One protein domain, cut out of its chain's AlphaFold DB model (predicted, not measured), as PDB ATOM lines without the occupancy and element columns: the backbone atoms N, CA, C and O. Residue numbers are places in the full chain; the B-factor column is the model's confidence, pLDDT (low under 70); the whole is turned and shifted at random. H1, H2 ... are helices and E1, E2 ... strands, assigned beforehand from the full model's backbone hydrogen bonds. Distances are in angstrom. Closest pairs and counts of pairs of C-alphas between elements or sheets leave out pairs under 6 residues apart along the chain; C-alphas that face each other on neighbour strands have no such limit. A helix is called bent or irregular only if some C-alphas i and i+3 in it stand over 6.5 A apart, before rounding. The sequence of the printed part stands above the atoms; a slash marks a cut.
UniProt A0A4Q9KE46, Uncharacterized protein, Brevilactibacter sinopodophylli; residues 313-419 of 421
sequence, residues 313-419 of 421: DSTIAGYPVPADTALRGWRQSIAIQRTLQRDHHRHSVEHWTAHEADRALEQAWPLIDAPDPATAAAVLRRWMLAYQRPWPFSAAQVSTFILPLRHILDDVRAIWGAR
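Overview. This is residues 313 to 419 of the 421 residues of an uncharacterized protein of Brevilactibacter sinopodophylli (UniProt A0A4Q9KE46). Helices packed mostly crosswise make the body: H2 crosses the long H1, H3 packs on the end of H2, and H5 packs on H3. A tiny hairpin, E1 and E2, sits by the first residues of H1, short H4 lies near H1 and H5, and residues 344 to 356 stick out. The printed part has 107 residues with two antiparallel strands, then five named helices, and is mostly helix. It is compact, with a radius of gyration of the C-alphas of 13.9 A and spans of 37 by 36 by 23 A.

Arrangement. E1, residues 314 to 316, and E2, residues 319 to 321, form an antiparallel hairpin, with N 316 and O 319 3.0 A apart, within hydrogen-bond range. H1, residues 323 to 341, comes closest to E1 at the C-alphas of Ala 323 and Ser 314, 6.0 A. H2, residues 354 to 368, touches H1 about perpendicular at 78 degrees, closest at C-alphas 364 and 334, 5.1 A. H3, residues 373 to 386, touches H2 at C-alphas 376 and 367, 5.2 A. H5, residues 406 to 417, touches H3 at C-alphas 408 and 377, 6.0 A. H4, residues 395 to 401, is close to H1 but not clearly touching, with C-alphas 401 and 332 6.5 A apart. Each O i to N i+4 pair is within hydrogen-bond range in H1, H3 and H4, against 9 of 11 in H2 and 7 of 8 in H5.

Along the chain. E1 begins at C-alpha 314, (-10.558, -37.286, -9.479). H1 is 27.1 A long, H3 20.0 A, and H2 18.9 A and irregular, with C-alphas 363 and 366 7.1 A apart. H5 ends at C-alpha 417, (-9.777, -7.411, 2.566).

Size, cuts and confidence. The C-alphas farthest apart, of Thr 353 and Ala 418, are 40.9 A apart. The printed part has no cut; H1 to H2 is a long link. Residues 340 to 350 and 387 to 419 have pLDDT under 70.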
ATOM      1  N   ASP A 313      -7.741 -40.366 -11.999       88.06
ATOM      2  CA  ASP A 313      -8.159 -38.968 -11.927       88.06
ATOM      3  C   ASP A 313      -9.396 -38.782 -11.039       88.06
ATOM      4  O   ASP A 313     -10.248 -39.666 -10.887       88.06
ATOM      5  N   SER A 314      -9.505 -37.597 -10.443       89.75
ATOM      6  CA  SER A 314     -10.558 -37.286  -9.479       89.75
ATOM      7  C   SER A 314     -10.930 -35.809  -9.529       89.75
ATOM      8  O   SER A 314     -10.549 -35.076 -10.441       89.75
ATOM      9  N   THR A 315     -11.697 -35.359  -8.546       84.38
ATOM     10  CA  THR A 315     -12.072 -33.962  -8.378       84.38
ATOM     11  C   THR A 315     -11.555 -33.409  -7.064       84.38
ATOM     12  O   THR A 315     -11.498 -34.120  -6.064       84.38
ATOM     13  N   ILE A 316     -11.235 -32.116  -7.049       82.25
ATOM     14  CA  ILE A 316     -11.048 -31.336  -5.821       82.25
ATOM     15  C   ILE A 316     -11.863 -30.067  -5.950       82.25
ATOM     16  O   ILE A 316     -11.651 -29.308  -6.896       82.25
ATOM     17  N   ALA A 317     -12.773 -29.819  -5.005       77.81
ATOM     18  CA  ALA A 317     -13.646 -28.646  -5.054       77.81
ATOM     19  C   ALA A 317     -14.412 -28.514  -6.392       77.81
ATOM     20  O   ALA A 317     -14.551 -27.419  -6.939       77.81
ATOM     21  N   GLY A 318     -14.847 -29.646  -6.954       78.19
ATOM     22  CA  GLY A 318     -15.562 -29.733  -8.229       78.19
ATOM     23  C   GLY A 318     -14.688 -29.608  -9.480       78.19
ATOM     24  O   GLY A 318     -15.187 -29.793 -10.588       78.19
ATOM     25  N   TYR A 319     -13.388 -29.331  -9.343       77.12
ATOM     26  CA  TYR A 319     -12.472 -29.284 -10.479       77.12
ATOM     27  C   TYR A 319     -11.938 -30.680 -10.799       77.12
ATOM     28  O   TYR A 319     -11.317 -31.277  -9.915       77.12
ATOM     29  N   PRO A 320     -12.109 -31.192 -12.032       82.75
ATOM     30  CA  PRO A 320     -11.442 -32.412 -12.458       82.75
ATOM     31  C   PRO A 320      -9.936 -32.163 -12.511       82.75
ATOM     32  O   PRO A 320      -9.470 -31.198 -13.122       82.75
ATOM     33  N   VAL A 321      -9.177 -33.015 -11.838       81.50
ATOM     34  CA  VAL A 321      -7.728 -32.896 -11.723       81.50
ATOM     35  C   VAL A 321      -7.076 -34.275 -11.795       81.50
ATOM     36  O   VAL A 321      -7.662 -35.256 -11.325       81.50
ATOM     37  N   PRO A 322      -5.838 -34.358 -12.314       85.56
ATOM     38  CA  PRO A 322      -5.087 -35.598 -12.264       85.56
ATOM     39  C   PRO A 322      -4.888 -36.088 -10.828       85.56
ATOM     40  O   PRO A 322      -4.833 -35.278  -9.891       85.56
ATOM     41  N   ALA A 323      -4.735 -37.403 -10.655       84.38
ATOM     42  CA  ALA A 323      -4.613 -38.044  -9.342       84.38
ATOM     43  C   ALA A 323      -3.555 -37.384  -8.436       84.38
ATOM     44  O   ALA A 323      -3.757 -37.136  -7.243       84.38
ATOM     45  N   ASP A 324      -2.428 -37.017  -9.038       77.75
ATOM     46  CA  ASP A 324      -1.295 -36.409  -8.358       77.75
ATOM     47  C   ASP A 324      -1.645 -35.019  -7.772       77.75
ATOM     48  O   ASP A 324      -1.247 -34.631  -6.668       77.75
ATOM     49  N   THR A 325      -2.468 -34.273  -8.498       78.62
ATOM     50  CA  THR A 325      -2.965 -32.954  -8.130       78.62
ATOM     51  C   THR A 325      -4.069 -33.070  -7.090       78.62
ATOM     52  O   THR A 325      -4.086 -32.269  -6.150       78.62
ATOM     53  N   ALA A 326      -4.910 -34.101  -7.180       83.25
ATOM     54  CA  ALA A 326      -5.891 -34.414  -6.151       83.25
ATOM     55  C   ALA A 326      -5.227 -34.718  -4.801       83.25
ATOM     56  O   ALA A 326      -5.576 -34.094  -3.801       83.25
ATOM     57  N   LEU A 327      -4.200 -35.575  -4.768       79.94
ATOM     58  CA  LEU A 327      -3.453 -35.903  -3.541       79.94
ATOM     59  C   LEU A 327      -2.805 -34.666  -2.904       79.94
ATOM     60  O   LEU A 327      -2.842 -34.485  -1.681       79.94
ATOM     61  N   ARG A 328      -2.263 -33.758  -3.729       77.38
ATOM     62  CA  ARG A 328      -1.796 -32.448  -3.250       77.38
ATOM     63  C   ARG A 328      -2.950 -31.632  -2.665       77.38
ATOM     64  O   ARG A 328      -2.788 -31.079  -1.579       77.38
ATOM     65  N   GLY A 329      -4.101 -31.589  -3.332       77.88
ATOM     66  CA  GLY A 329      -5.314 -30.921  -2.851       77.88
ATOM     67  C   GLY A 329      -5.825 -31.468  -1.513       77.88
ATOM     68  O   GLY A 329      -6.164 -30.679  -0.629       77.88
ATOM     69  N   TRP A 330      -5.796 -32.790  -1.309       83.62
ATOM     70  CA  TRP A 330      -6.134 -33.430  -0.031       83.62
ATOM     71  C   TRP A 330      -5.193 -32.943   1.063       83.62
ATOM     72  O   TRP A 330      -5.633 -32.336   2.038       83.62
ATOM     73  N   ARG A 331      -3.878 -33.102   0.862       77.69
ATOM     74  CA  ARG A 331      -2.850 -32.653   1.817       77.69
ATOM     75  C   ARG A 331      -3.049 -31.193   2.232       77.69
ATOM     76  O   ARG A 331      -2.900 -30.848   3.404       77.69
ATOM     77  N   GLN A 332      -3.372 -30.333   1.272       75.25
ATOM     78  CA  GLN A 332      -3.588 -28.905   1.495       75.25
ATOM     79  C   GLN A 332      -4.880 -28.630   2.262       75.25
ATOM     80  O   GLN A 332      -4.849 -27.890   3.243       75.25
ATOM     81  N   SER A 333      -5.987 -29.256   1.863       78.94
ATOM     82  CA  SER A 333      -7.295 -29.098   2.505       78.94
ATOM     83  C   SER A 333      -7.220 -29.436   3.986       78.94
ATOM     84  O   SER A 333      -7.665 -28.652   4.827       78.94
ATOM     85  N   ILE A 334      -6.559 -30.546   4.321       78.00
ATOM     86  CA  ILE A 334      -6.447 -30.952   5.714       78.00
ATOM     87  C   ILE A 334      -5.481 -30.033   6.489       78.00
ATOM     88  O   ILE A 334      -5.753 -29.646   7.628       78.00
ATOM     89  N   ALA A 335      -4.380 -29.582   5.873       73.69
ATOM     90  CA  ALA A 335      -3.476 -28.605   6.489       73.69
ATOM     91  C   ALA A 335      -4.156 -27.255   6.795       73.69
ATOM     92  O   ALA A 335      -3.923 -26.691   7.871       73.69
ATOM     93  N   ILE A 336      -5.010 -26.757   5.892       73.38
ATOM     94  CA  ILE A 336      -5.821 -25.547   6.099       73.38
ATOM     95  C   ILE A 336      -6.766 -25.774   7.273       73.38
ATOM     96  O   ILE A 336      -6.720 -25.030   8.252       73.38
ATOM     97  N   GLN A 337      -7.566 -26.837   7.195       76.62
ATOM     98  CA  GLN A 337      -8.567 -27.191   8.193       76.62
ATOM     99  C   GLN A 337      -7.957 -27.248   9.604       76.62
ATOM    100  O   GLN A 337      -8.441 -26.581  10.518       76.62
ATOM    101  N   ARG A 338      -6.819 -27.930   9.777       73.56
ATOM    102  CA  ARG A 338      -6.159 -28.018  11.089       73.56
ATOM    103  C   ARG A 338      -5.546 -26.719  11.558       73.56
ATOM    104  O   ARG A 338      -5.482 -26.486  12.761       73.56
ATOM    105  N   THR A 339      -5.052 -25.891  10.646       70.81
ATOM    106  CA  THR A 339      -4.535 -24.576  11.036       70.81
ATOM    107  C   THR A 339      -5.651 -23.691  11.567       70.81
ATOM    108  O   THR A 339      -5.447 -22.988  12.551       70.81
ATOM    109  N   LEU A 340      -6.837 -23.780  10.965       69.50
ATOM    110  CA  LEU A 340      -8.010 -23.029  11.403       69.50
ATOM    111  C   LEU A 340      -8.647 -23.599  12.677       69.50
ATOM    112  O   LEU A 340      -9.275 -22.853  13.418       69.50
ATOM    113  N   GLN A 341      -8.464 -24.888  12.976       67.88
ATOM    114  CA  GLN A 341      -8.951 -25.485  14.226       67.88
ATOM    115  C   GLN A 341      -7.975 -25.396  15.405       67.88
ATOM    116  O   GLN A 341      -8.382 -25.565  16.554       67.88
ATOM    117  N   ARG A 342      -6.683 -25.154  15.164       62.56
ATOM    118  CA  ARG A 342      -5.693 -25.049  16.239       62.56
ATOM    119  C   ARG A 342      -5.831 -23.723  16.991       62.56
ATOM    120  O   ARG A 342      -5.316 -22.699  16.549       62.56
ATOM    121  N   ASP A 343      -6.351 -23.778  18.217       48.03
ATOM    122  CA  ASP A 343      -5.732 -22.992  19.288       48.03
ATOM    123  C   ASP A 343      -4.264 -23.444  19.401       48.03
ATOM    124  O   ASP A 343      -3.962 -24.621  19.203       48.03
ATOM    125  N   HIS A 344      -3.334 -22.516  19.643       46.88
ATOM    126  CA  HIS A 344      -1.869 -22.658  19.501       46.88
ATOM    127  C   HIS A 344      -1.176 -23.709  20.404       46.88
ATOM    128  O   HIS A 344      -0.012 -23.536  20.784       46.88
ATOM    129  N   HIS A 345      -1.833 -24.806  20.763       40.84
ATOM    130  CA  HIS A 345      -1.227 -25.905  21.486       40.84
ATOM    131  C   HIS A 345      -0.131 -26.545  20.630       40.84
ATOM    132  O   HIS A 345      -0.331 -27.200  19.604       40.84
ATOM    133  N   ARG A 346       1.077 -26.237  21.091       41.84
ATOM    134  CA  ARG A 346       2.405 -26.382  20.510       41.84
ATOM    135  C   ARG A 346       2.884 -27.835  20.518       41.84
ATOM    136  O   ARG A 346       4.048 -28.087  20.810       41.84
ATOM    137  N   HIS A 347       1.998 -28.785  20.248       41.84
ATOM    138  CA  HIS A 347       2.371 -30.191  20.192       41.84
ATOM    139  C   HIS A 347       2.901 -30.484  18.790       41.84
ATOM    140  O   HIS A 347       2.161 -30.457  17.799       41.84
ATOM    141  N   SER A 348       4.220 -30.693  18.713       43.53
ATOM    142  CA  SER A 348       4.852 -31.458  17.641       43.53
ATOM    143  C   SER A 348       4.096 -32.773  17.567       43.53
ATOM    144  O   SER A 348       4.139 -33.522  18.538       43.53
ATOM    145  N   VAL A 349       3.299 -32.999  16.528       50.62
ATOM    146  CA  VAL A 349       2.365 -34.121  16.617       50.62
ATOM    147  C   VAL A 349       3.149 -35.422  16.555       50.62
ATOM    148  O   VAL A 349       3.932 -35.635  15.628       50.62
ATOM    149  N   GLU A 350       2.939 -36.194  17.618       58.66
ATOM    150  CA  GLU A 350       3.112 -37.632  17.758       58.66
ATOM    151  C   GLU A 350       2.518 -38.388  16.568       58.66
ATOM    152  O   GLU A 350       1.793 -37.826  15.750       58.66
ATOM    153  N   HIS A 351       2.864 -39.665  16.470       72.75
ATOM    154  CA  HIS A 351       2.222 -40.646  15.605       72.75
ATOM    155  C   HIS A 351       0.688 -40.498  15.548       72.75
ATOM    156  O   HIS A 351       0.062 -40.253  16.573       72.75
ATOM    157  N   TRP A 352       0.101 -40.646  14.356       78.62
ATOM    158  CA  TRP A 352      -1.342 -40.510  14.121       78.62
ATOM    159  C   TRP A 352      -2.007 -41.875  14.107       78.62
ATOM    160  O   TRP A 352      -1.762 -42.653  13.172       78.62
ATOM    161  N   THR A 353      -2.915 -42.117  15.054       88.19
ATOM    162  CA  THR A 353      -3.756 -43.318  14.984       88.19
ATOM    163  C   THR A 353      -4.628 -43.296  13.728       88.19
ATOM    164  O   THR A 353      -4.831 -42.241  13.116       88.19
ATOM    165  N   ALA A 354      -5.134 -44.457  13.302       91.38
ATOM    166  CA  ALA A 354      -6.037 -44.529  12.151       91.38
ATOM    167  C   ALA A 354      -7.277 -43.637  12.346       91.38
ATOM    168  O   ALA A 354      -7.605 -42.843  11.467       91.38
ATOM    169  N   HIS A 355      -7.893 -43.680  13.531       91.62
ATOM    170  CA  HIS A 355      -9.040 -42.835  13.871       91.62
ATOM    171  C   HIS A 355      -8.691 -41.344  13.909       91.62
ATOM    172  O   HIS A 355      -9.488 -40.508  13.495       91.62
ATOM    173  N   GLU A 356      -7.518 -40.958  14.414       87.12
ATOM    174  CA  GLU A 356      -7.103 -39.548  14.414       87.12
ATOM    175  C   GLU A 356      -6.867 -39.013  13.006       87.12
ATOM    176  O   GLU A 356      -7.236 -37.872  12.707       87.12
ATOM    177  N   ALA A 357      -6.277 -39.841  12.148       86.44
ATOM    178  CA  ALA A 357      -6.043 -39.491  10.764       86.44
ATOM    179  C   ALA A 357      -7.349 -39.373   9.976       86.44
ATOM    180  O   ALA A 357      -7.554 -38.362   9.295       86.44
ATOM    181  N   ASP A 358      -8.262 -40.326  10.154       91.44
ATOM    182  CA  ASP A 358      -9.575 -40.279   9.522       91.44
ATOM    183  C   ASP A 358     -10.425 -39.114  10.034       91.44
ATOM    184  O   ASP A 358     -10.985 -38.390   9.222       91.44
ATOM    185  N   ARG A 359     -10.436 -38.813  11.341       89.50
ATOM    186  CA  ARG A 359     -11.148 -37.626  11.854       89.50
ATOM    187  C   ARG A 359     -10.680 -36.335  11.199       89.50
ATOM    188  O   ARG A 359     -11.475 -35.429  10.959       89.50
ATOM    189  N   ALA A 360      -9.387 -36.206  10.920       84.31
ATOM    190  CA  ALA A 360      -8.910 -35.005  10.256       84.31
ATOM    191  C   ALA A 360      -9.295 -34.985   8.770       84.31
ATOM    192  O   ALA A 360      -9.665 -33.929   8.254       84.31
ATOM    193  N   LEU A 361      -9.264 -36.139   8.094       88.00
ATOM    194  CA  LEU A 361      -9.806 -36.277   6.742       88.00
ATOM    195  C   LEU A 361     -11.293 -35.938   6.686       88.00
ATOM    196  O   LEU A 361     -11.689 -35.154   5.833       88.00
ATOM    197  N   GLU A 362     -12.095 -36.479   7.598       92.31
ATOM    198  CA  GLU A 362     -13.527 -36.220   7.739       92.31
ATOM    199  C   GLU A 362     -13.791 -34.715   7.852       92.31
ATOM    200  O   GLU A 362     -14.613 -34.159   7.125       92.31
ATOM    201  N   GLN A 363     -13.029 -34.017   8.695       88.88
ATOM    202  CA  GLN A 363     -13.172 -32.573   8.856       88.88
ATOM    203  C   GLN A 363     -12.795 -31.784   7.597       88.88
ATOM    204  O   GLN A 363     -13.343 -30.704   7.377       88.88
ATOM    205  N   ALA A 364     -11.860 -32.286   6.787       88.50
ATOM    206  CA  ALA A 364     -11.470 -31.673   5.519       88.50
ATOM    207  C   ALA A 364     -12.351 -32.101   4.336       88.50
ATOM    208  O   ALA A 364     -12.366 -31.415   3.310       88.50
ATOM    209  N   TRP A 365     -13.097 -33.197   4.485       92.69
ATOM    210  CA  TRP A 365     -13.879 -33.830   3.429       92.69
ATOM    211  C   TRP A 365     -14.846 -32.878   2.722       92.69
ATOM    212  O   TRP A 365     -14.851 -32.880   1.496       92.69
ATOM    213  N   PRO A 366     -15.578 -31.978   3.418       92.38
ATOM    214  CA  PRO A 366     -16.492 -31.052   2.750       92.38
ATOM    215  C   PRO A 366     -15.819 -30.114   1.741       92.38
ATOM    216  O   PRO A 366     -16.501 -29.579   0.877       92.38
ATOM    217  N   LEU A 367     -14.510 -29.866   1.867       87.62
ATOM    218  CA  LEU A 367     -13.745 -29.099   0.882       87.62
ATOM    219  C   LEU A 367     -13.213 -29.996  -0.244       87.62
ATOM    220  O   LEU A 367     -13.222 -29.592  -1.405       87.62
ATOM    221  N   ILE A 368     -12.746 -31.194   0.109       88.88
ATOM    222  CA  ILE A 368     -12.197 -32.178  -0.832       88.88
ATOM    223  C   ILE A 368     -13.275 -32.618  -1.832       88.88
ATOM    224  O   ILE A 368     -13.060 -32.540  -3.038       88.88
ATOM    225  N   ASP A 369     -14.436 -33.004  -1.311       90.38
ATOM    226  CA  ASP A 369     -15.569 -33.596  -2.030       90.38
ATOM    227  C   ASP A 369     -16.656 -32.560  -2.370       90.38
ATOM    228  O   ASP A 369     -17.804 -32.898  -2.652       90.38
ATOM    229  N   ALA A 370     -16.329 -31.262  -2.305       90.06
ATOM    230  CA  ALA A 370     -17.268 -30.231  -2.729       90.06
ATOM    231  C   ALA A 370     -17.603 -30.421  -4.224       90.06
ATOM    232  O   ALA A 370     -16.679 -30.543  -5.030       90.06
ATOM    233  N   PRO A 371     -18.893 -30.411  -4.608       90.25
ATOM    234  CA  PRO A 371     -19.319 -30.704  -5.978       90.25
ATOM    235  C   PRO A 371     -18.974 -29.587  -6.970       90.25
ATOM    236  O   PRO A 371     -18.902 -29.828  -8.171       90.25
ATOM    237  N   ASP A 372     -18.769 -28.366  -6.477       83.88
ATOM    238  CA  ASP A 372     -18.505 -27.185  -7.287       83.88
ATOM    239  C   ASP A 372     -17.680 -26.135  -6.508       83.88
ATOM    240  O   ASP A 372     -17.617 -26.170  -5.266       83.88
ATOM    241  N   PRO A 373     -17.071 -25.161  -7.211       79.50
ATOM    242  CA  PRO A 373     -16.219 -24.151  -6.586       79.50
ATOM    243  C   PRO A 373     -16.953 -23.225  -5.607       79.50
ATOM    244  O   PRO A 373     -16.353 -22.776  -4.628       79.50
ATOM    245  N   ALA A 374     -18.241 -22.939  -5.826       79.88
ATOM    246  CA  ALA A 374     -19.014 -22.073  -4.937       79.88
ATOM    247  C   ALA A 374     -19.293 -22.777  -3.600       79.88
ATOM    248  O   ALA A 374     -19.142 -22.168  -2.535       79.88
ATOM    249  N   THR A 375     -19.605 -24.075  -3.637       86.94
ATOM    250  CA  THR A 375     -19.734 -24.905  -2.433       86.94
ATOM    251  C   THR A 375     -18.410 -24.976  -1.666       86.94
ATOM    252  O   THR A 375     -18.382 -24.761  -0.449       86.94
ATOM    253  N   ALA A 376     -17.288 -25.179  -2.361       84.25
ATOM    254  CA  ALA A 376     -15.958 -25.173  -1.750       84.25
ATOM    255  C   ALA A 376     -15.611 -23.823  -1.091       84.25
ATOM    256  O   ALA A 376     -15.140 -23.780   0.053       84.25
ATOM    257  N   ALA A 377     -15.900 -22.709  -1.770       78.44
ATOM    258  CA  ALA A 377     -15.708 -21.363  -1.234       78.44
ATOM    259  C   ALA A 377     -16.560 -21.121   0.024       78.44
ATOM    260  O   ALA A 377     -16.080 -20.530   0.995       78.44
ATOM    261  N   ALA A 378     -17.800 -21.620   0.056       82.69
ATOM    262  CA  ALA A 378     -18.669 -21.529   1.227       82.69
ATOM    263  C   ALA A 378     -18.117 -22.316   2.431       82.69
ATOM    264  O   ALA A 378     -18.153 -21.813   3.559       82.69
ATOM    265  N   VAL A 379     -17.559 -23.513   2.204       86.88
ATOM    266  CA  VAL A 379     -16.893 -24.316   3.246       86.88
ATOM    267  C   VAL A 379     -15.704 -23.562   3.835       86.88
ATOM    268  O   VAL A 379     -15.642 -23.387   5.056       86.88
ATOM    269  N   LEU A 380     -14.809 -23.052   2.984       79.88
ATOM    270  CA  LEU A 380     -13.659 -22.258   3.420       79.88
ATOM    271  C   LEU A 380     -14.097 -21.010   4.185       79.88
ATOM    272  O   LEU A 380     -13.608 -20.763   5.288       79.88
ATOM    273  N   ARG A 381     -15.070 -20.257   3.659       77.56
ATOM    274  CA  ARG A 381     -15.618 -19.070   4.325       77.56
ATOM    275  C   ARG A 381     -16.155 -19.405   5.714       77.56
ATOM    276  O   ARG A 381     -15.901 -18.656   6.655       77.56
ATOM    277  N   ARG A 382     -16.867 -20.524   5.872       83.56
ATOM    278  CA  ARG A 382     -17.374 -20.979   7.174       83.56
ATOM    279  C   ARG A 382     -16.238 -21.298   8.147       83.56
ATOM    280  O   ARG A 382     -16.298 -20.851   9.289       83.56
ATOM    281  N   TRP A 383     -15.205 -22.021   7.710       82.44
ATOM    282  CA  TRP A 383     -14.031 -22.295   8.549       82.44
ATOM    283  C   TRP A 383     -13.312 -21.009   8.964       82.44
ATOM    284  O   TRP A 383     -12.904 -20.873  10.113       82.44
ATOM    285  N   MET A 384     -13.207 -20.042   8.054       75.19
ATOM    286  CA  MET A 384     -12.590 -18.744   8.324       75.19
ATOM    287  C   MET A 384     -13.391 -17.881   9.290       75.19
ATOM    288  O   MET A 384     -12.808 -17.261  10.167       75.19
ATOM    289  N   LEU A 385     -14.717 -17.835   9.155       74.31
ATOM    290  CA  LEU A 385     -15.575 -17.080  10.073       74.31
ATOM    291  C   LEU A 385     -15.572 -17.671  11.487       74.31
ATOM    292  O   LEU A 385     -15.749 -16.935  12.453       74.31
ATOM    293  N   ALA A 386     -15.356 -18.982  11.614       73.38
ATOM    294  CA  ALA A 386     -15.155 -19.632  12.907       73.38
ATOM    295  C   ALA A 386     -13.773 -19.324  13.522       73.38
ATOM    296  O   ALA A 386     -13.590 -19.486  14.729       73.38
ATOM    297  N   TYR A 387     -12.808 -18.864  12.720       69.19
ATOM    298  CA  TYR A 387     -11.462 -18.533  13.169       69.19
ATOM    299  C   TYR A 387     -11.411 -17.110  13.743       69.19
ATOM    300  O   TYR A 387     -11.583 -16.118  13.043       69.19
ATOM    301  N   GLN A 388     -11.156 -17.005  15.047       62.62
ATOM    302  CA  GLN A 388     -11.264 -15.746  15.799       62.62
ATOM    303  C   GLN A 388      -9.965 -14.913  15.844       62.62
ATOM    304  O   GLN A 388      -9.893 -13.921  16.567       62.62
ATOM    305  N   ARG A 389      -8.908 -15.313  15.124       61.22
ATOM    306  CA  ARG A 389      -7.581 -14.665  15.155       61.22
ATOM    307  C   ARG A 389      -7.211 -14.082  13.779       61.22
ATOM    308  O   ARG A 389      -7.815 -14.462  12.779       61.22
ATOM    309  N   PRO A 390      -6.205 -13.187  13.686       60.66
ATOM    310  CA  PRO A 390      -5.701 -12.709  12.401       60.66
ATOM    311  C   PRO A 390      -5.261 -13.875  11.515       60.66
ATOM    312  O   PRO A 390      -4.639 -14.824  12.005       60.66
ATOM    313  N   TRP A 391      -5.588 -13.791  10.223       62.75
ATOM    314  CA  TRP A 391      -5.289 -14.828   9.238       62.75
ATOM    315  C   TRP A 391      -3.815 -15.267   9.332       62.75
ATOM    316  O   TRP A 391      -2.921 -14.438   9.146       62.75
ATOM    317  N   PRO A 392      -3.529 -16.547   9.642       57.84
ATOM    318  CA  PRO A 392      -2.197 -16.962  10.076       57.84
ATOM    319  C   PRO A 392      -1.220 -17.206   8.914       57.84
ATOM    320  O   PRO A 392      -0.079 -17.595   9.157       57.84
ATOM    321  N   PHE A 393      -1.644 -16.996   7.661       56.91
ATOM    322  CA  PHE A 393      -0.840 -17.265   6.468       56.91
ATOM    323  C   PHE A 393      -0.544 -15.996   5.663       56.91
ATOM    324  O   PHE A 393      -1.448 -15.264   5.264       56.91
ATOM    325  N   SER A 394       0.724 -15.776   5.324       58.34
ATOM    326  CA  SER A 394       1.144 -14.765   4.351       58.34
ATOM    327  C   SER A 394       0.744 -15.142   2.919       58.34
ATOM    328  O   SER A 394       0.454 -16.302   2.620       58.34
ATOM    329  N   ALA A 395       0.781 -14.177   1.994       51.88
ATOM    330  CA  ALA A 395       0.487 -14.449   0.589       51.88
ATOM    331  C   ALA A 395       1.428 -15.494  -0.029       51.88
ATOM    332  O   ALA A 395       0.967 -16.375  -0.747       51.88
ATOM    333  N   ALA A 396       2.715 -15.456   0.326       50.47
ATOM    334  CA  ALA A 396       3.705 -16.438  -0.104       50.47
ATOM    335  C   ALA A 396       3.475 -17.822   0.524       50.47
ATOM    336  O   ALA A 396       3.666 -18.831  -0.152       50.47
ATOM    337  N   GLN A 397       3.028 -17.883   1.785       49.97
ATOM    338  CA  GLN A 397       2.618 -19.134   2.423       49.97
ATOM    339  C   GLN A 397       1.432 -19.723   1.659       49.97
ATOM    340  O   GLN A 397       1.554 -20.814   1.121       49.97
ATOM    341  N   VAL A 398       0.347 -18.968   1.489       50.88
ATOM    342  CA  VAL A 398      -0.819 -19.396   0.698       50.88
ATOM    343  C   VAL A 398      -0.420 -19.861  -0.710       50.88
ATOM    344  O   VAL A 398      -0.829 -20.940  -1.116       50.88
ATOM    345  N   SER A 399       0.440 -19.130  -1.425       44.50
ATOM    346  CA  SER A 399       0.883 -19.505  -2.779       44.50
ATOM    347  C   SER A 399       1.797 -20.739  -2.830       44.50
ATOM    348  O   SER A 399       1.742 -21.489  -3.798       44.50
ATOM    349  N   THR A 400       2.621 -20.979  -1.802       44.91
ATOM    350  CA  THR A 400       3.449 -22.201  -1.683       44.91
ATOM    351  C   THR A 400       2.589 -23.409  -1.317       44.91
ATOM    352  O   THR A 400       2.867 -24.539  -1.714       44.91
ATOM    353  N   PHE A 401       1.519 -23.165  -0.562       46.25
ATOM    354  CA  PHE A 401       0.611 -24.195  -0.106       46.25
ATOM    355  C   PHE A 401      -0.470 -24.531  -1.108       46.25
ATOM    356  O   PHE A 401      -1.088 -25.552  -0.898       46.25
ATOM    357  N   ILE A 402      -0.777 -23.706  -2.110       51.09
ATOM    358  CA  ILE A 402      -2.074 -23.783  -2.789       51.09
ATOM    359  C   ILE A 402      -1.940 -23.307  -4.236       51.09
ATOM    360  O   ILE A 402      -2.233 -22.162  -4.564       51.09
ATOM    361  N   LEU A 403      -1.501 -24.200  -5.121       48.72
ATOM    362  CA  LEU A 403      -1.689 -24.016  -6.564       48.72
ATOM    363  C   LEU A 403      -3.110 -24.422  -7.017       48.72
ATOM    364  O   LEU A 403      -3.713 -23.643  -7.749       48.72
ATOM    365  N   PRO A 404      -3.703 -25.541  -6.543       49.50
ATOM    366  CA  PRO A 404      -5.042 -25.969  -6.970       49.50
ATOM    367  C   PRO A 404      -6.216 -25.142  -6.415       49.50
ATOM    368  O   PRO A 404      -7.182 -24.927  -7.132       49.50
ATOM    369  N   LEU A 405      -6.152 -24.625  -5.175       55.72
ATOM    370  CA  LEU A 405      -7.231 -23.785  -4.595       55.72
ATOM    371  C   LEU A 405      -6.957 -22.274  -4.740       55.72
ATOM    372  O   LEU A 405      -7.586 -21.460  -4.063       55.72
ATOM    373  N   ARG A 406      -5.986 -21.878  -5.578       57.50
ATOM    374  CA  ARG A 406      -5.522 -20.484  -5.674       57.50
ATOM    375  C   ARG A 406      -6.650 -19.541  -6.095       57.50
ATOM    376  O   ARG A 406      -6.844 -18.515  -5.454       57.50
ATOM    377  N   HIS A 407      -7.425 -19.942  -7.102       51.91
ATOM    378  CA  HIS A 407      -8.577 -19.179  -7.589       51.91
ATOM    379  C   HIS A 407      -9.661 -19.016  -6.513       51.91
ATOM    380  O   HIS A 407     -10.164 -17.916  -6.321       51.91
ATOM    381  N   ILE A 408      -9.925 -20.063  -5.725       54.62
ATOM    382  CA  ILE A 408     -10.910 -20.032  -4.632       54.62
ATOM    383  C   ILE A 408     -10.472 -19.063  -3.514       54.62
ATOM    384  O   ILE A 408     -11.301 -18.452  -2.844       54.62
ATOM    385  N   LEU A 409      -9.164 -18.894  -3.292       53.78
ATOM    386  CA  LEU A 409      -8.646 -18.039  -2.221       53.78
ATOM    387  C   LEU A 409      -8.494 -16.569  -2.590       53.78
ATOM    388  O   LEU A 409      -8.572 -15.725  -1.695       53.78
ATOM    389  N   ASP A 410      -8.279 -16.256  -3.863       56.03
ATOM    390  CA  ASP A 410      -8.280 -14.869  -4.321       56.03
ATOM    391  C   ASP A 410      -9.690 -14.254  -4.158       56.03
ATOM    392  O   ASP A 410      -9.809 -13.141  -3.636       56.03
ATOM    393  N   ASP A 411     -10.753 -15.030  -4.406       52.25
ATOM    394  CA  ASP A 411     -12.148 -14.648  -4.114       52.25
ATOM    395  C   ASP A 411     -12.395 -14.437  -2.609       52.25
ATOM    396  O   ASP A 411     -13.030 -13.474  -2.171       52.25
ATOM    397  N   VAL A 412     -11.835 -15.311  -1.775       49.31
ATOM    398  CA  VAL A 412     -11.957 -15.233  -0.312       49.31
ATOM    399  C   VAL A 412     -11.178 -14.047   0.275       49.31
ATOM    400  O   VAL A 412     -11.634 -13.414   1.233       49.31
ATOM    401  N   ARG A 413     -10.026 -13.688  -0.303       53.91
ATOM    402  CA  ARG A 413      -9.273 -12.480   0.068       53.91
ATOM    403  C   ARG A 413     -10.017 -11.206  -0.281       53.91
ATOM    404  O   ARG A 413      -9.981 -10.284   0.526       53.91
ATOM    405  N   ALA A 414     -10.698 -11.149  -1.425       55.97
ATOM    406  CA  ALA A 414     -11.539 -10.004  -1.770       55.97
ATOM    407  C   ALA A 414     -12.627  -9.768  -0.702       55.97
ATOM    408  O   ALA A 414     -12.909  -8.629  -0.333       55.97
ATOM    409  N   ILE A 415     -13.162 -10.848  -0.121       46.94
ATOM    410  CA  ILE A 415     -14.175 -10.802   0.943       46.94
ATOM    411  C   ILE A 415     -13.591 -10.347   2.296       46.94
ATOM    412  O   ILE A 415     -14.243  -9.584   3.011       46.94
ATOM    413  N   TRP A 416     -12.386 -10.792   2.677       44.03
ATOM    414  CA  TRP A 416     -11.770 -10.418   3.965       44.03
ATOM    415  C   TRP A 416     -11.027  -9.074   3.914       44.03
ATOM    416  O   TRP A 416     -11.045  -8.335   4.890       44.03
ATOM    417  N   GLY A 417     -10.429  -8.709   2.777       47.19
ATOM    418  CA  GLY A 417      -9.777  -7.411   2.566       47.19
ATOM    419  C   GLY A 417     -10.748  -6.224   2.581       47.19
ATOM    420  O   GLY A 417     -10.346  -5.113   2.906       47.19
ATOM    421  N   ALA A 418     -12.034  -6.467   2.310       43.69
ATOM    422  CA  ALA A 418     -13.107  -5.485   2.479       43.69
ATOM    423  C   ALA A 418     -13.517  -5.272   3.952       43.69
ATOM    424  O   ALA A 418     -14.204  -4.302   4.270       43.69
ATOM    425  N   ARG A 419     -13.089  -6.153   4.867       41.59
ATOM    426  CA  ARG A 419     -13.188  -5.960   6.318       41.59
ATOM    427  C   ARG A 419     -11.820  -5.509   6.837       41.59
ATOM    428  O   ARG A 419     -11.046  -6.306   7.360       41.59
TER     429      ARG A 419